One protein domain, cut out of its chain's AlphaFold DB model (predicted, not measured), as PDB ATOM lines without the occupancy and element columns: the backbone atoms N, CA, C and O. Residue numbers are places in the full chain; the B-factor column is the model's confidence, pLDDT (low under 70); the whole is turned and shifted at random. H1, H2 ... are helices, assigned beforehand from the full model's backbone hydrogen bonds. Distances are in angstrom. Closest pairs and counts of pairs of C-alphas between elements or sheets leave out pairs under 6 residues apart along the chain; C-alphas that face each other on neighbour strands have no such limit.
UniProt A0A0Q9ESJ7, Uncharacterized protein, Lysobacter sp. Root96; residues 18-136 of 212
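AT A GLANCE: This is residues 18 to 136 of the 212 residues of an uncharacterized protein of Lysobacter sp. Root96 (UniProt A0A0Q9ESJ7). One long helix, H1, makes a straight spine; its first residues, 18 to 26, stick out, while the short helices H3, H4 and H5 pack on one side of its second half. At the far end H2 folds back past the end of H1, and H6 and H7 lie farther out from the spine, beyond H4 and H5. The printed part has 119 residues with seven named helices, H1 to H7 in chain order, and no named strand; the class is all helix. It is compact, with a radius of gyration of the C-alphas of 15.6 A, and flat, spanning 48 by 43 by 22 A.

HOW THE PARTS SIT: Begin with H1, residues 18 to 47, the hub, which touches four helices. Look at its residues 38 to 46, which alone touch H3, residues 69 to 79: the C-alphas of Leu 42 and Gly 78 are closest, 3.7 A apart, and the lines are about perpendicular at 86 degrees. Residues 35 to 42 of H1 touch H4, residues 81 to 85, closest at the C-alphas of Leu 38 and Tyr 81, 6.1 A. H5, residues 95 to 101, only just touches H1, with 3 pairs of C-alphas within 8 A, the closest those of Ile 37 and Trp 95, 6.5 A. At Ala 47 alone, H1 only just touches H2, residues 52 to 61, with 3 pairs within 8 A; the C-alphas of Ala 47 and Phe 55 are closest, 5.8 A, and the two form a helical hairpin at a shallow tilt of 34 degrees, only just short of steep, opposite ways. Farther out, H5 touches H7, residues 126 to 134, at a shallow tilt of 25 degrees, the same way, closest at the C-alphas of Thr 97 and Leu 127, 7.5 A. H4 only just touches H6, residues 106 to 114, with 3 pairs within 8 A, the closest the C-alphas of Ala 83 and Asp 106, 6.2 A. H1 is apart from H6 and H7. Every O i to N i+4 pair is within hydrogen-bond range in H1 to H6; in H7, 4 of 5 are.

IN THESE COORDINATES: Find C-alpha 18 at (162.740, 159.953, 100.852); from there H1 runs 43.3 A to C-alpha 47 at (138.014, 127.376, 86.677). H2 measures 14.3 A, H3 15.5 A, H4 5.7 A, H5 9.9 A, H6 12.2 A and H7 13.4 A, ending at C-alpha 134, (165.597, 128.957, 74.256).

THE WHOLE: The C-alphas farthest apart are those of Asp 18 and Ser 53, 52.1 A. The printed part has no cut, and its one long link is H6 to H7, 11 residues. Look at residues 128 to 136 for pLDDT under 70.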
ATOM      1  N   ASP A  18     164.112 159.932 101.370       89.19
ATOM      2  CA  ASP A  18     162.740 159.953 100.852       89.19
ATOM      3  C   ASP A  18     162.629 159.223  99.494       89.19
ATOM      4  O   ASP A  18     161.686 158.471  99.261       89.19
ATOM      5  N   VAL A  19     163.606 159.397  98.590       88.31
ATOM      6  CA  VAL A  19     163.614 158.715  97.281       88.31
ATOM      7  C   VAL A  19     163.841 157.213  97.442       88.31
ATOM      8  O   VAL A  19     163.205 156.423  96.745       88.31
ATOM      9  N   VAL A  20     164.713 156.807  98.370       89.25
ATOM     10  CA  VAL A  20     164.951 155.386  98.671       89.25
ATOM     11  C   VAL A  20     163.688 154.734  99.243       89.25
ATOM     12  O   VAL A  20     163.309 153.650  98.804       89.25
ATOM     13  N   GLU A  21     163.008 155.400 100.179       92.25
ATOM     14  CA  GLU A  21     161.767 154.909 100.785       92.25
ATOM     15  C   GLU A  21     160.651 154.740  99.743       92.25
ATOM     16  O   GLU A  21     160.100 153.647  99.604       92.25
ATOM     17  N   LEU A  22     160.395 155.775  98.940       92.75
ATOM     18  CA  LEU A  22     159.384 155.735  97.879       92.75
ATOM     19  C   LEU A  22     159.707 154.688  96.804       92.75
ATOM     20  O   LEU A  22     158.807 154.025  96.288       92.75
ATOM     21  N   SER A  23     160.988 154.501  96.468       90.62
ATOM     22  CA  SER A  23     161.411 153.460  95.524       90.62
ATOM     23  C   SER A  23     161.119 152.058  96.064       90.62
ATOM     24  O   SER A  23     160.583 151.213  95.344       90.62
ATOM     25  N   ASN A  24     161.404 151.814  97.346       91.19
ATOM     26  CA  ASN A  24     161.108 150.539  97.997       91.19
ATOM     27  C   ASN A  24     159.600 150.269  98.074       91.19
ATOM     28  O   ASN A  24     159.154 149.146  97.812       91.19
ATOM     29  N   GLU A  25     158.805 151.293  98.387       94.44
ATOM     30  CA  GLU A  25     157.345 151.195  98.398       94.44
ATOM     31  C   GLU A  25     156.800 150.853  97.002       94.44
ATOM     32  O   GLU A  25     156.025 149.902  96.845       94.44
ATOM     33  N   PHE A  26     157.274 151.545  95.964       93.69
ATOM     34  CA  PHE A  26     156.903 151.256  94.580       93.69
ATOM     35  C   PHE A  26     157.249 149.816  94.177       93.69
ATOM     36  O   PHE A  26     156.401 149.100  93.638       93.69
ATOM     37  N   ASN A  27     158.471 149.364  94.472       91.19
ATOM     38  CA  ASN A  27     158.918 148.008  94.148       91.19
ATOM     39  C   ASN A  27     158.084 146.942  94.876       91.19
ATOM     40  O   ASN A  27     157.749 145.912  94.288       91.19
ATOM     41  N   THR A  28     157.650 147.222  96.107       94.00
ATOM     42  CA  THR A  28     156.728 146.352  96.851       94.00
ATOM     43  C   THR A  28     155.383 146.216  96.133       94.00
ATOM     44  O   THR A  28     154.849 145.112  96.004       94.00
ATOM     45  N   PHE A  29     154.813 147.314  95.627       95.62
ATOM     46  CA  PHE A  29     153.571 147.255  94.848       95.62
ATOM     47  C   PHE A  29     153.754 146.568  93.492       95.62
ATOM     48  O   PHE A  29     152.864 145.834  93.051       95.62
ATOM     49  N   ALA A  30     154.905 146.752  92.845       93.31
ATOM     50  CA  ALA A  30     155.236 146.055  91.609       93.31
ATOM     51  C   ALA A  30     155.278 144.531  91.819       93.31
ATOM     52  O   ALA A  30     154.654 143.795  91.051       93.31
ATOM     53  N   GLN A  31     155.909 144.062  92.900       94.06
ATOM     54  CA  GLN A  31     155.918 142.645  93.273       94.06
ATOM     55  C   GLN A  31     154.501 142.123  93.557       94.06
ATOM     56  O   GLN A  31     154.082 141.123  92.973       94.06
ATOM     57  N   LYS A  32     153.712 142.834  94.376       96.31
ATOM     58  CA  LYS A  32     152.307 142.468  94.656       96.31
ATOM     59  C   LYS A  32     151.456 142.397  93.388       96.31
ATOM     60  O   LYS A  32     150.534 141.584  93.292       96.31
ATOM     61  N   THR A  33     151.755 143.239  92.401       96.62
ATOM     62  CA  THR A  33     151.097 143.199  91.092       96.62
ATOM     63  C   THR A  33     151.430 141.900  90.358       96.62
ATOM     64  O   THR A  33     150.518 141.238  89.862       96.62
ATOM     65  N   ALA A  34     152.703 141.490  90.338       96.25
ATOM     66  CA  ALA A  34     153.109 140.212  89.754       96.25
ATOM     67  C   ALA A  34     152.431 139.023  90.462       96.25
ATOM     68  O   ALA A  34     151.833 138.179  89.792       96.25
ATOM     69  N   GLU A  35     152.426 138.999  91.798       97.25
ATOM     70  CA  GLU A  35     151.715 137.996  92.612       97.25
ATOM     71  C   GLU A  35     150.226 137.915  92.253       97.25
ATOM     72  O   GLU A  35     149.686 136.831  92.018       97.25
ATOM     73  N   SER A  36     149.568 139.070  92.146       98.00
ATOM     74  CA  SER A  36     148.147 139.158  91.805       98.00
ATOM     75  C   SER A  36     147.865 138.614  90.405       98.00
ATOM     76  O   SER A  36     146.909 137.862  90.217       98.00
ATOM     77  N   ILE A  37     148.719 138.920  89.423       97.88
ATOM     78  CA  ILE A  37     148.601 138.385  88.060       97.88
ATOM     79  C   ILE A  37     148.743 136.858  88.059       97.88
ATOM     80  O   ILE A  37     147.953 136.168  87.405       97.88
ATOM     81  N   LEU A  38     149.707 136.312  88.809       98.12
ATOM     82  CA  LEU A  38     149.867 134.863  88.956       98.12
ATOM     83  C   LEU A  38     148.626 134.225  89.598       98.12
ATOM     84  O   LEU A  38     148.132 133.210  89.100       98.12
ATOM     85  N   ALA A  39     148.082 134.830  90.655       98.19
ATOM     86  CA  ALA A  39     146.883 134.351  91.341       98.19
ATOM     87  C   ALA A  39     145.630 134.399  90.447       98.19
ATOM     88  O   ALA A  39     144.837 133.452  90.433       98.19
ATOM     89  N   MET A  40     145.470 135.457  89.645       98.00
ATOM     90  CA  MET A  40     144.424 135.542  88.621       98.00
ATOM     91  C   MET A  40     144.567 134.411  87.600       98.00
ATOM     92  O   MET A  40     143.594 133.712  87.314       98.00
ATOM     93  N   GLY A  41     145.782 134.182  87.091       98.00
ATOM     94  CA  GLY A  41     146.061 133.089  86.163       98.00
ATOM     95  C   GLY A  41     145.723 131.720  86.753       98.00
ATOM     96  O   GLY A  41     145.016 130.926  86.128       98.00
ATOM     97  N   LEU A  42     146.153 131.456  87.990       98.31
ATOM     98  CA  LEU A  42     145.840 130.221  88.712       98.31
ATOM     99  C   LEU A  42     144.328 130.034  88.895       98.31
ATOM    100  O   LEU A  42     143.822 128.923  88.741       98.31
ATOM    101  N   THR A  43     143.599 131.110  89.190       98.44
ATOM    102  CA  THR A  43     142.135 131.084  89.327       98.44
ATOM    103  C   THR A  43     141.464 130.690  88.014       98.44
ATOM    104  O   THR A  43     140.629 129.788  88.006       98.44
ATOM    105  N   VAL A  44     141.886 131.275  86.886       98.19
ATOM    106  CA  VAL A  44     141.389 130.895  85.552       98.19
ATOM    107  C   VAL A  44     141.723 129.435  85.235       98.19
ATOM    108  O   VAL A  44     140.858 128.694  84.771       98.19
ATOM    109  N   ALA A  45     142.945 128.981  85.530       97.88
ATOM    110  CA  ALA A  45     143.349 127.594  85.302       97.88
ATOM    111  C   ALA A  45     142.554 126.592  86.162       97.88
ATOM    112  O   ALA A  45     142.235 125.503  85.688       97.88
ATOM    113  N   LYS A  46     142.197 126.955  87.402       98.06
ATOM    114  CA  LYS A  46     141.298 126.167  88.260       98.06
ATOM    115  C   LYS A  46     139.879 126.138  87.696       98.06
ATOM    116  O   LYS A  46     139.314 125.057  87.574       98.06
ATOM    117  N   ALA A  47     139.339 127.289  87.289       98.06
ATOM    118  CA  ALA A  47     138.014 127.376  86.677       98.06
ATOM    119  C   ALA A  47     137.920 126.540  85.392       98.06
ATOM    120  O   ALA A  47     136.899 125.911  85.138       98.06
ATOM    121  N   LYS A  48     139.004 126.455  84.610       96.31
ATOM    122  CA  LYS A  48     139.064 125.639  83.387       96.31
ATOM    123  C   LYS A  48     138.913 124.131  83.633       96.31
ATOM    124  O   LYS A  48     138.632 123.398  82.693       96.31
ATOM    125  N   ARG A  49     139.112 123.662  84.873       96.56
ATOM    126  CA  ARG A  49     138.905 122.256  85.274       96.56
ATOM    127  C   ARG A  49     137.444 121.933  85.598       96.56
ATOM    128  O   ARG A  49     137.131 120.766  85.807       96.56
ATOM    129  N   LEU A  50     136.582 122.945  85.685       96.69
ATOM    130  CA  LEU A  50     135.140 122.759  85.834       96.69
ATOM    131  C   LEU A  50     134.522 122.276  84.515       96.69
ATOM    132  O   LEU A  50     135.206 122.125  83.498       96.69
ATOM    133  N   SER A  51     133.208 122.047  84.521       97.88
ATOM    134  CA  SER A  51     132.476 121.774  83.287       97.88
ATOM    135  C   SER A  51     132.562 122.965  82.319       97.88
ATOM    136  O   SER A  51     132.777 124.109  82.729       97.88
ATOM    137  N   ALA A  52     132.362 122.723  81.020       96.94
ATOM    138  CA  ALA A  52     132.389 123.792  80.018       96.94
ATOM    139  C   ALA A  52     131.344 124.891  80.303       96.94
ATOM    140  O   ALA A  52     131.651 126.073  80.160       96.94
ATOM    141  N   SER A  53     130.153 124.502  80.775       97.75
ATOM    142  CA  SER A  53     129.070 125.425  81.144       97.75
ATOM    143  C   SER A  53     129.425 126.282  82.365       97.75
ATOM    144  O   SER A  53     129.162 127.488  82.386       97.75
ATOM    145  N   ASP A  54     130.054 125.684  83.380       98.31
ATOM    146  CA  ASP A  54     130.483 126.415  84.578       98.31
ATOM    147  C   ASP A  54     131.636 127.364  84.257       98.31
ATOM    148  O   ASP A  54     131.664 128.494  84.740       98.31
ATOM    149  N   PHE A  55     132.568 126.937  83.399       98.31
ATOM    150  CA  PHE A  55     133.653 127.793  82.933       98.31
ATOM    151  C   PHE A  55     133.127 128.996  82.139       98.31
ATOM    152  O   PHE A  55     133.583 130.119  82.346       98.31
ATOM    153  N   GLU A  56     132.140 128.790  81.267       98.06
ATOM    154  CA  GLU A  56     131.492 129.883  80.541       98.06
ATOM    155  C   GLU A  56     130.790 130.859  81.496       98.06
ATOM    156  O   GLU A  56     130.936 132.077  81.365       98.06
ATOM    157  N   THR A  57     130.091 130.336  82.505       98.31
ATOM    158  CA  THR A  57     129.454 131.146  83.555       98.31
ATOM    159  C   THR A  57     130.485 131.949  84.345       98.31
ATOM    160  O   THR A  57     130.313 133.154  84.532       98.31
ATOM    161  N   PHE A  58     131.590 131.319  84.750       98.38
ATOM    162  CA  PHE A  58     132.714 131.990  85.398       98.38
ATOM    163  C   PHE A  58     133.238 133.150  84.544       98.38
ATOM    164  O   PHE A  58     133.330 134.272  85.041       98.38
ATOM    165  N   CYS A  59     133.515 132.915  83.256       97.94
ATOM    166  CA  CYS A  59     134.001 133.943  82.336       97.94
ATOM    167  C   CYS A  59     133.023 135.125  82.218       97.94
ATOM    168  O   CYS A  59     133.445 136.278  82.332       97.94
ATOM    169  N   LYS A  60     131.714 134.860  82.112       97.88
ATOM    170  CA  LYS A  60     130.677 135.907  82.100       97.88
ATOM    171  C   LYS A  60     130.677 136.741  83.385       97.88
ATOM    172  O   LYS A  60     130.583 137.967  83.310       97.88
ATOM    173  N   LEU A  61     130.827 136.108  84.552       97.94
ATOM    174  CA  LEU A  61     130.874 136.802  85.848       97.94
ATOM    175  C   LEU A  61     132.083 137.737  85.970       97.94
ATOM    176  O   LEU A  61     131.952 138.827  86.523       97.94
ATOM    177  N   ILE A  62     133.229 137.357  85.399       96.31
ATOM    178  CA  ILE A  62     134.429 138.208  85.359       96.31
ATOM    179  C   ILE A  62     134.477 139.148  84.142       96.31
ATOM    180  O   ILE A  62     135.477 139.834  83.955       96.31
ATOM    181  N   ARG A  63     133.399 139.217  83.346       97.00
ATOM    182  CA  ARG A  63     133.252 140.086  82.161       97.00
ATOM    183  C   ARG A  63     134.245 139.784  81.031       97.00
ATOM    184  O   ARG A  63     134.729 140.698  80.368       97.00
ATOM    185  N   TYR A  64     134.514 138.504  80.789       97.00
ATOM    186  CA  TYR A  64     135.312 138.028  79.658       97.00
ATOM    187  C   TYR A  64     134.545 137.002  78.824       97.00
ATOM    188  O   TYR A  64     133.791 136.192  79.359       97.00
ATOM    189  N   GLU A  65     134.835 136.960  77.525       95.88
ATOM    190  CA  GLU A  65     134.471 135.813  76.690       95.88
ATOM    191  C   GLU A  65     135.369 134.614  77.025       95.88
ATOM    192  O   GLU A  65     136.580 134.767  77.253       95.88
ATOM    193  N   SER A  66     134.783 133.416  77.049       94.75
ATOM    194  CA  SER A  66     135.462 132.172  77.449       94.75
ATOM    195  C   SER A  66     136.592 131.761  76.496       94.75
ATOM    196  O   SER A  66     137.528 131.060  76.893       94.75
ATOM    197  N   ASP A  67     136.544 132.248  75.259       93.56
ATOM    198  CA  ASP A  67     137.548 132.088  74.214       93.56
ATOM    199  C   ASP A  67     138.364 133.371  73.973       93.56
ATOM    200  O   ASP A  67     139.129 133.458  73.009       93.56
ATOM    201  N   SER A  68     138.260 134.380  74.841       96.31
ATOM    202  CA  SER A  68     139.022 135.616  74.675       96.31
ATOM    203  C   SER A  68     140.531 135.374  74.783       96.31
ATOM    204  O   SER A  68     141.031 134.479  75.474       96.31
ATOM    205  N   SER A  69     141.308 136.226  74.107       95.56
ATOM    206  CA  SER A  69     142.771 136.149  74.168       95.56
ATOM    207  C   SER A  69     143.312 136.349  75.588       95.56
ATOM    208  O   SER A  69     144.308 135.723  75.944       95.56
ATOM    209  N   ALA A  70     142.650 137.174  76.402       95.81
ATOM    210  CA  ALA A  70     143.016 137.412  77.792       95.81
ATOM    211  C   ALA A  70     142.854 136.149  78.647       95.81
ATOM    212  O   ALA A  70     143.797 135.764  79.335       95.81
ATOM    213  N   ILE A  71     141.721 135.449  78.526       97.44
ATOM    214  CA  ILE A  71     141.472 134.193  79.244       97.44
ATOM    215  C   ILE A  71     142.492 133.124  78.858       97.44
ATOM    216  O   ILE A  71     143.080 132.504  79.742       97.44
ATOM    217  N   ARG A  72     142.799 132.969  77.564       96.56
ATOM    218  CA  ARG A  72     143.844 132.028  77.112       96.56
ATOM    219  C   ARG A  72     145.219 132.343  77.707       96.56
ATOM    220  O   ARG A  72     145.954 131.429  78.078       96.56
ATOM    221  N   LYS A  73     145.585 133.626  77.791       96.75
ATOM    222  CA  LYS A  73     146.866 134.065  78.366       96.75
ATOM    223  C   LYS A  73     146.920 133.824  79.875       96.75
ATOM    224  O   LYS A  73     147.911 133.288  80.360       96.75
ATOM    225  N   LEU A  74     145.854 134.167  80.599       97.44
ATOM    226  CA  LEU A  74     145.735 133.907  82.037       97.44
ATOM    227  C   LEU A  74     145.774 132.408  82.345       97.44
ATOM    228  O   LEU A  74     146.461 131.994  83.273       97.44
ATOM    229  N   GLU A  75     145.114 131.583  81.532       97.19
ATOM    230  CA  GLU A  75     145.178 130.126  81.657       97.19
ATOM    231  C   GLU A  75     146.621 129.609  81.519       97.19
ATOM    232  O   GLU A  75     147.053 128.773  82.315       97.19
ATOM    233  N   GLN A  76     147.392 130.113  80.545       96.56
ATOM    234  CA  GLN A  76     148.807 129.746  80.392       96.56
ATOM    235  C   GLN A  76     149.650 130.165  81.598       96.56
ATOM    236  O   GLN A  76     150.440 129.356  82.081       96.56
ATOM    237  N   ILE A  77     149.439 131.376  82.123       97.44
ATOM    238  CA  ILE A  77     150.097 131.837  83.356       97.44
ATOM    239  C   ILE A  77     149.765 130.893  84.517       97.44
ATOM    240  O   ILE A  77     150.668 130.422  85.205       97.44
ATOM    241  N   GLY A  78     148.490 130.543  84.699       97.38
ATOM    242  CA  GLY A  78     148.055 129.643  85.765       97.38
ATOM    243  C   GLY A  78     148.640 128.235  85.671       97.38
ATOM    244  O   GLY A  78     148.995 127.653  86.691       97.38
ATOM    245  N   LYS A  79     148.809 127.695  84.457       96.38
ATOM    246  CA  LYS A  79     149.485 126.401  84.236       96.38
ATOM    247  C   LYS A  79     150.966 126.427  84.623       96.38
ATOM    248  O   LYS A  79     151.529 125.378  84.914       96.38
ATOM    249  N   ARG A  80     151.594 127.604  84.603       95.94
ATOM    250  CA  ARG A  80     153.007 127.824  84.947       95.94
ATOM    251  C   ARG A  80     153.183 128.430  86.345       95.94
ATOM    252  O   ARG A  80     154.297 128.826  86.679       95.94
ATOM    253  N   TYR A  81     152.118 128.491  87.152       96.88
ATOM    254  CA  TYR A  81     152.108 129.176  88.447       96.88
ATOM    255  C   TYR A  81     153.269 128.742  89.346       96.88
ATOM    256  O   TYR A  81     154.055 129.590  89.743       96.88
ATOM    257  N   ASP A  82     153.444 127.440  89.588       95.12
ATOM    258  CA  ASP A  82     154.477 126.943  90.511       95.12
ATOM    259  C   ASP A  82     155.906 127.282  90.057       95.12
ATOM    260  O   ASP A  82     156.794 127.470  90.884       95.12
ATOM    261  N   ALA A  83     156.145 127.358  88.743       94.38
ATOM    262  CA  ALA A  83     157.449 127.717  88.185       94.38
ATOM    263  C   ALA A  83     157.745 129.211  88.316       94.38
ATOM    264  O   ALA A  83     158.857 129.595  88.663       94.38
ATOM    265  N   LEU A  84     156.743 130.053  88.068       95.50
ATOM    266  CA  LEU A  84     156.883 131.505  88.151       95.50
ATOM    267  C   LEU A  84     156.882 131.997  89.602       95.50
ATOM    268  O   LEU A  84     157.668 132.867  89.960       95.50
ATOM    269  N   HIS A  85     156.039 131.412  90.453       95.69
ATOM    270  CA  HIS A  85     155.879 131.815  91.849       95.69
ATOM    271  C   HIS A  85     157.142 131.566  92.687       95.69
ATOM    272  O   HIS A  85     157.391 132.286  93.649       95.69
ATOM    273  N   ARG A  86     157.978 130.590  92.304       95.00
ATOM    274  CA  ARG A  86     159.301 130.358  92.915       95.00
ATOM    275  C   ARG A  86     160.243 131.565  92.822       95.00
ATOM    276  O   ARG A  86     161.142 131.669  93.646       95.00
ATOM    277  N   HIS A  87     160.030 132.448  91.847       94.88
ATOM    278  CA  HIS A  87     160.878 133.611  91.560       94.88
ATOM    279  C   HIS A  87     160.075 134.913  91.554       94.88
ATOM    280  O   HIS A  87     160.371 135.822  90.778       94.88
ATOM    281  N   VAL A  88     158.998 134.982  92.342       93.62
ATOM    282  CA  VAL A  88     158.012 136.069  92.264       93.62
ATOM    283  C   VAL A  88     158.592 137.454  92.572       93.62
ATOM    284  O   VAL A  88     158.191 138.437  91.957       93.62
ATOM    285  N   ASP A  89     159.599 137.509  93.438       91.81
ATOM    286  CA  ASP A  89     160.397 138.689  93.787       91.81
ATOM    287  C   ASP A  89     161.206 139.246  92.604       91.81
ATOM    288  O   ASP A  89     161.573 140.420  92.585       91.81
ATOM    289  N   LYS A  90     161.458 138.416  91.588       92.56
ATOM    290  CA  LYS A  90     162.225 138.767  90.384       92.56
ATOM    291  C   LYS A  90     161.343 139.017  89.167       92.56
ATOM    292  O   LYS A  90     161.861 139.361  88.104       92.56
ATOM    293  N   LEU A  91     160.030 138.816  89.280       93.62
ATOM    294  CA  LEU A  91     159.128 138.969  88.147       93.62
ATOM    295  C   LEU A  91     158.845 140.446  87.841       93.62
ATOM    296  O   LEU A  91     158.683 141.259  88.750       93.62
ATOM    297  N   PRO A  92     158.705 140.800  86.553       93.06
ATOM    298  CA  PRO A  92     158.201 142.109  86.166       93.06
ATOM    299  C   PRO A  92     156.712 142.235  86.502       93.06
ATOM    300  O   PRO A  92     155.952 141.278  86.359       93.06
ATOM    301  N   SER A  93     156.256 143.440  86.842       92.81
ATOM    302  CA  SER A  93     154.832 143.727  87.101       92.81
ATOM    303  C   SER A  93     153.967 143.763  85.829       92.81
ATOM    304  O   SER A  93     152.738 143.752  85.894       92.81
ATOM    305  N   ALA A  94     154.588 143.784  84.645       92.38
ATOM    306  CA  ALA A  94     153.891 143.804  83.366       92.38
ATOM    307  C   ALA A  94     153.327 142.418  82.997       92.38
ATOM    308  O   ALA A  94     154.068 141.494  82.648       92.38
ATOM    309  N   TRP A  95     151.996 142.288  82.971       90.56
ATOM    310  CA  TRP A  95     151.313 141.010  82.714       90.56
ATOM    311  C   TRP A  95     151.659 140.369  81.360       90.56
ATOM    312  O   TRP A  95     151.743 139.147  81.247       90.56
ATOM    313  N   THR A  96     151.900 141.177  80.321       90.50
ATOM    314  CA  THR A  96     152.307 140.680  78.999       90.50
ATOM    315  C   THR A  96     153.711 140.088  79.020       90.50
ATOM    316  O   THR A  96     153.974 139.137  78.284       90.50
ATOM    317  N   THR A  97     154.598 140.604  79.872       91.94
ATOM    318  CA  THR A  97     155.944 140.066  80.077       91.94
ATOM    319  C   THR A  97     155.891 138.763  80.870       91.94
ATOM    320  O   THR A  97     156.488 137.779  80.439       91.94
ATOM    321  N   ILE A  98     155.089 138.696  81.940       94.38
ATOM    322  CA  ILE A  98     154.831 137.445  82.681       94.38
ATOM    323  C   ILE A  98     154.275 136.363  81.742       94.38
ATOM    324  O   ILE A  98     154.748 135.227  81.731       94.38
ATOM    325  N   TYR A  99     153.314 136.717  80.884       94.19
ATOM    326  CA  TYR A  99     152.797 135.798  79.871       94.19
ATOM    327  C   TYR A  99     153.897 135.295  78.924       94.19
ATOM    328  O   TYR A  99     153.949 134.108  78.611       94.19
ATOM    329  N   ARG A 100     154.808 136.164  78.473       91.31
ATOM    330  CA  ARG A 100     155.922 135.750  77.604       91.31
ATOM    331  C   ARG A 100     156.871 134.775  78.310       91.31
ATOM    332  O   ARG A 100     157.308 133.824  77.666       91.31
ATOM    333  N   LEU A 101     157.122 134.939  79.611       91.69
ATOM    334  CA  LEU A 101     157.924 133.988  80.399       91.69
ATOM    335  C   LEU A 101     157.325 132.576  80.402       91.69
ATOM    336  O   LEU A 101     158.066 131.601  80.452       91.69
ATOM    337  N   CYS A 102     156.003 132.439  80.255       91.81
ATOM    338  CA  CYS A 102     155.345 131.131  80.171       91.81
ATOM    339  C   CYS A 102     155.786 130.305  78.952       91.81
ATOM    340  O   CYS A 102     155.573 129.094  78.934       91.81
ATOM    341  N   THR A 103     156.385 130.942  77.937       88.31
ATOM    342  CA  THR A 103     156.934 130.261  76.753       88.31
ATOM    343  C   THR A 103     158.294 129.605  77.003       88.31
ATOM    344  O   THR A 103     158.761 128.845  76.155       88.31
ATOM    345  N   LEU A 104     158.921 129.894  78.147       88.69
ATOM    346  CA  LEU A 104     160.178 129.299  78.580       88.69
ATOM    347  C   LEU A 104     159.929 128.014  79.377       88.69
ATOM    348  O   LEU A 104     158.951 127.889  80.126       88.69
ATOM    349  N   ASP A 105     160.869 127.084  79.260       88.94
ATOM    350  CA  ASP A 105     160.925 125.899  80.111       88.94
ATOM    351  C   ASP A 105     161.396 126.268  81.529       88.94
ATOM    352  O   ASP A 105     162.072 127.280  81.718       88.94
ATOM    353  N   ASP A 106     161.069 125.442  82.531       89.94
ATOM    354  CA  ASP A 106     161.421 125.682  83.946       89.94
ATOM    355  C   ASP A 106     162.915 125.941  84.132       89.94
ATOM    356  O   ASP A 106     163.288 126.919  84.770       89.94
ATOM    357  N   SER A 107     163.765 125.131  83.494       88.06
ATOM    358  CA  SER A 107     165.220 125.279  83.577       88.06
ATOM    359  C   SER A 107     165.711 126.624  83.040       88.06
ATOM    360  O   SER A 107     166.657 127.192  83.579       88.06
ATOM    361  N   ALA A 108     165.066 127.158  82.000       88.19
ATOM    362  CA  ALA A 108     165.413 128.459  81.439       88.19
ATOM    363  C   ALA A 108     164.964 129.603  82.356       88.19
ATOM    364  O   ALA A 108     165.685 130.591  82.490       88.19
ATOM    365  N   ILE A 109     163.807 129.465  83.014       90.00
ATOM    366  CA  ILE A 109     163.341 130.420  84.028       90.00
ATOM    367  C   ILE A 109     164.308 130.420  85.214       90.00
ATOM    368  O   ILE A 109     164.810 131.480  85.583       90.00
ATOM    369  N   ASP A 110     164.631 129.241  85.747       91.25
ATOM    370  CA  ASP A 110     165.538 129.077  86.886       91.25
ATOM    371  C   ASP A 110     166.938 129.634  86.574       91.25
ATOM    372  O   ASP A 110     167.498 130.393  87.366       91.25
ATOM    373  N   ALA A 111     167.486 129.338  85.389       88.62
ATOM    374  CA  ALA A 111     168.780 129.864  84.954       88.62
ATOM    375  C   ALA A 111     168.767 131.392  84.799       88.62
ATOM    376  O   ALA A 111     169.724 132.061  85.185       88.62
ATOM    377  N   SER A 112     167.676 131.951  84.271       88.38
ATOM    378  CA  SER A 112     167.527 133.403  84.109       88.38
ATOM    379  C   SER A 112     167.376 134.115  85.454       88.38
ATOM    380  O   SER A 112     167.898 135.212  85.636       88.38
ATOM    381  N   ALA A 113     166.696 133.483  86.412       90.31
ATOM    382  CA  ALA A 113     166.582 133.975  87.778       90.31
ATOM    383  C   ALA A 113     167.912 133.897  88.542       90.31
ATOM    384  O   ALA A 113     168.182 134.756  89.385       90.31
ATOM    385  N   ALA A 114     168.734 132.880  88.268       89.94
ATOM    386  CA  ALA A 114     170.050 132.711  88.878       89.94
ATOM    387  C   ALA A 114     171.094 133.687  88.310       89.94
ATOM    388  O   ALA A 114     171.919 134.197  89.059       89.94
ATOM    389  N   SER A 115     171.041 133.982  87.007       89.00
ATOM    390  CA  SER A 115     171.967 134.919  86.354       89.00
ATOM    391  C   SER A 115     171.633 136.397  86.582       89.00
ATOM    392  O   SER A 115     172.415 137.261  86.195       89.00
ATOM    393  N   GLY A 116     170.468 136.704  87.167       86.88
ATOM    394  CA  GLY A 116     169.953 138.072  87.315       86.88
ATOM    395  C   GLY A 116     169.352 138.659  86.032       86.88
ATOM    396  O   GLY A 116     168.868 139.794  86.035       86.88
ATOM    397  N   ALA A 117     169.336 137.890  84.937       86.69
ATOM    398  CA  ALA A 117     168.694 138.290  83.688       86.69
ATOM    399  C   ALA A 117     167.176 138.454  83.856       86.69
ATOM    400  O   ALA A 117     166.581 139.331  83.239       86.69
ATOM    401  N   LEU A 118     166.550 137.637  84.709       88.62
ATOM    402  CA  LEU A 118     165.188 137.866  85.176       88.62
ATOM    403  C   LEU A 118     165.221 138.810  86.382       88.62
ATOM    404  O   LEU A 118     165.746 138.457  87.437       88.62
ATOM    405  N   ASN A 119     164.647 139.995  86.209       90.06
ATOM    406  CA  ASN A 119     164.526 141.010  87.246       90.06
ATOM    407  C   ASN A 119     163.249 141.850  87.030       90.06
ATOM    408  O   ASN A 119     162.693 141.846  85.926       90.06
ATOM    409  N   PRO A 120     162.786 142.605  88.046       88.38
ATOM    410  CA  PRO A 120     161.534 143.360  87.955       88.38
ATOM    411  C   PRO A 120     161.516 144.462  86.885       88.38
ATOM    412  O   PRO A 120     160.441 144.886  86.463       88.38
ATOM    413  N   THR A 121     162.684 144.932  86.438       86.06
ATOM    414  CA  THR A 121     162.818 146.047  85.490       86.06
ATOM    415  C   THR A 121     162.948 145.593  84.034       86.06
ATOM    416  O   THR A 121     162.995 146.439  83.137       86.06
ATOM    417  N   ILE A 122     162.953 144.279  83.773       84.69
ATOM    418  CA  ILE A 122     163.104 143.733  82.422       84.69
ATOM    419  C   ILE A 122     161.980 144.205  81.494       84.69
ATOM    420  O   ILE A 122     160.784 144.060  81.776       84.69
ATOM    421  N   LYS A 123     162.360 144.748  80.333       78.12
ATOM    422  CA  LYS A 123     161.393 145.167  79.321       78.12
ATOM    423  C   LYS A 123     160.970 143.982  78.465       78.12
ATOM    424  O   LYS A 123     161.695 143.007  78.269       78.12
ATOM    425  N   GLY A 124     159.785 144.097  77.868       71.00
ATOM    426  CA  GLY A 124     159.275 143.076  76.955       71.00
ATOM    427  C   GLY A 124     160.198 142.808  75.756       71.00
ATOM    428  O   GLY A 124     160.206 141.680  75.266       71.00
ATOM    429  N   SER A 125     160.958 143.810  75.291       73.44
ATOM    430  CA  SER A 125     161.970 143.686  74.227       73.44
ATOM    431  C   SER A 125     163.116 142.761  74.622       73.44
ATOM    432  O   SER A 125     163.509 141.898  73.844       73.44
ATOM    433  N   ASP A 126     163.600 142.897  75.851       75.88
ATOM    434  CA  ASP A 126     164.803 142.220  76.339       75.88
ATOM    435  C   ASP A 126     164.506 140.737  76.586       75.88
ATOM    436  O   ASP A 126     165.321 139.851  76.328       75.88
ATOM    437  N   LEU A 127     163.254 140.445  76.947       71.19
ATOM    438  CA  LEU A 127     162.740 139.086  77.050       71.19
ATOM    439  C   LEU A 127     162.750 138.331  75.709       71.19
ATOM    440  O   LEU A 127     162.792 137.105  75.708       71.19
ATOM    441  N   ILE A 128     162.709 139.024  74.561       63.88
ATOM    442  CA  ILE A 128     162.781 138.371  73.241       63.88
ATOM    443  C   ILE A 128     164.155 137.728  73.050       63.88
ATOM    444  O   ILE A 128     164.225 136.640  72.482       63.88
ATOM    445  N   ALA A 129     165.226 138.337  73.565       68.06
ATOM    446  CA  ALA A 129     166.559 137.740  73.538       68.06
ATOM    447  C   ALA A 129     166.616 136.475  74.415       68.06
ATOM    448  O   ALA A 129     167.114 135.437  73.977       68.06
ATOM    449  N   LEU A 130     165.997 136.531  75.599       66.19
ATOM    450  CA  LEU A 130     165.878 135.405  76.532       66.19
ATOM    451  C   LEU A 130     165.074 134.233  75.923       66.19
ATOM    452  O   LEU A 130     165.499 133.079  75.951       66.19
ATOM    453  N   CYS A 131     163.932 134.534  75.294       63.62
ATOM    454  CA  CYS A 131     163.071 133.564  74.607       63.62
ATOM    455  C   CYS A 131     163.647 133.066  73.272       63.62
ATOM    456  O   CYS A 131     163.367 131.937  72.863       63.62
ATOM    457  N   GLY A 132     164.421 133.892  72.571       56.53
ATOM    458  CA  GLY A 132     165.067 133.558  71.302       56.53
ATOM    459  C   GLY A 132     166.182 132.531  71.476       56.53
ATOM    460  O   GLY A 132     166.268 131.594  70.684       56.53
ATOM    461  N   ALA A 133     166.962 132.641  72.556       49.44
ATOM    462  CA  ALA A 133     167.998 131.671  72.907       49.44
ATOM    463  C   ALA A 133     167.425 130.292  73.295       49.44
ATOM    464  O   ALA A 133     168.031 129.269  72.997       49.44
ATOM    465  N   ALA A 134     166.229 130.230  73.893       46.94
ATOM    466  CA  ALA A 134     165.597 128.957  74.256       46.94
ATOM    467  C   ALA A 134     165.135 128.137  73.030       46.94
ATOM    468  O   ALA A 134     165.179 126.905  73.047       46.94
ATOM    469  N   LYS A 135     164.734 128.802  71.934       45.41
ATOM    470  CA  LYS A 135     164.223 128.142  70.715       45.41
ATOM    471  C   LYS A 135     165.292 127.430  69.881       45.41
ATOM    472  O   LYS A 135     164.924 126.596  69.059       45.41
ATOM    473  N   SER A 136     166.582 127.703  70.082       41.31
ATOM    474  CA  SER A 136     167.667 127.033  69.344       41.31
ATOM    475  C   SER A 136     168.023 125.644  69.895       41.31
ATOM    476  O   SER A 136     168.716 124.887  69.219       41.31
TER     477      SER A 136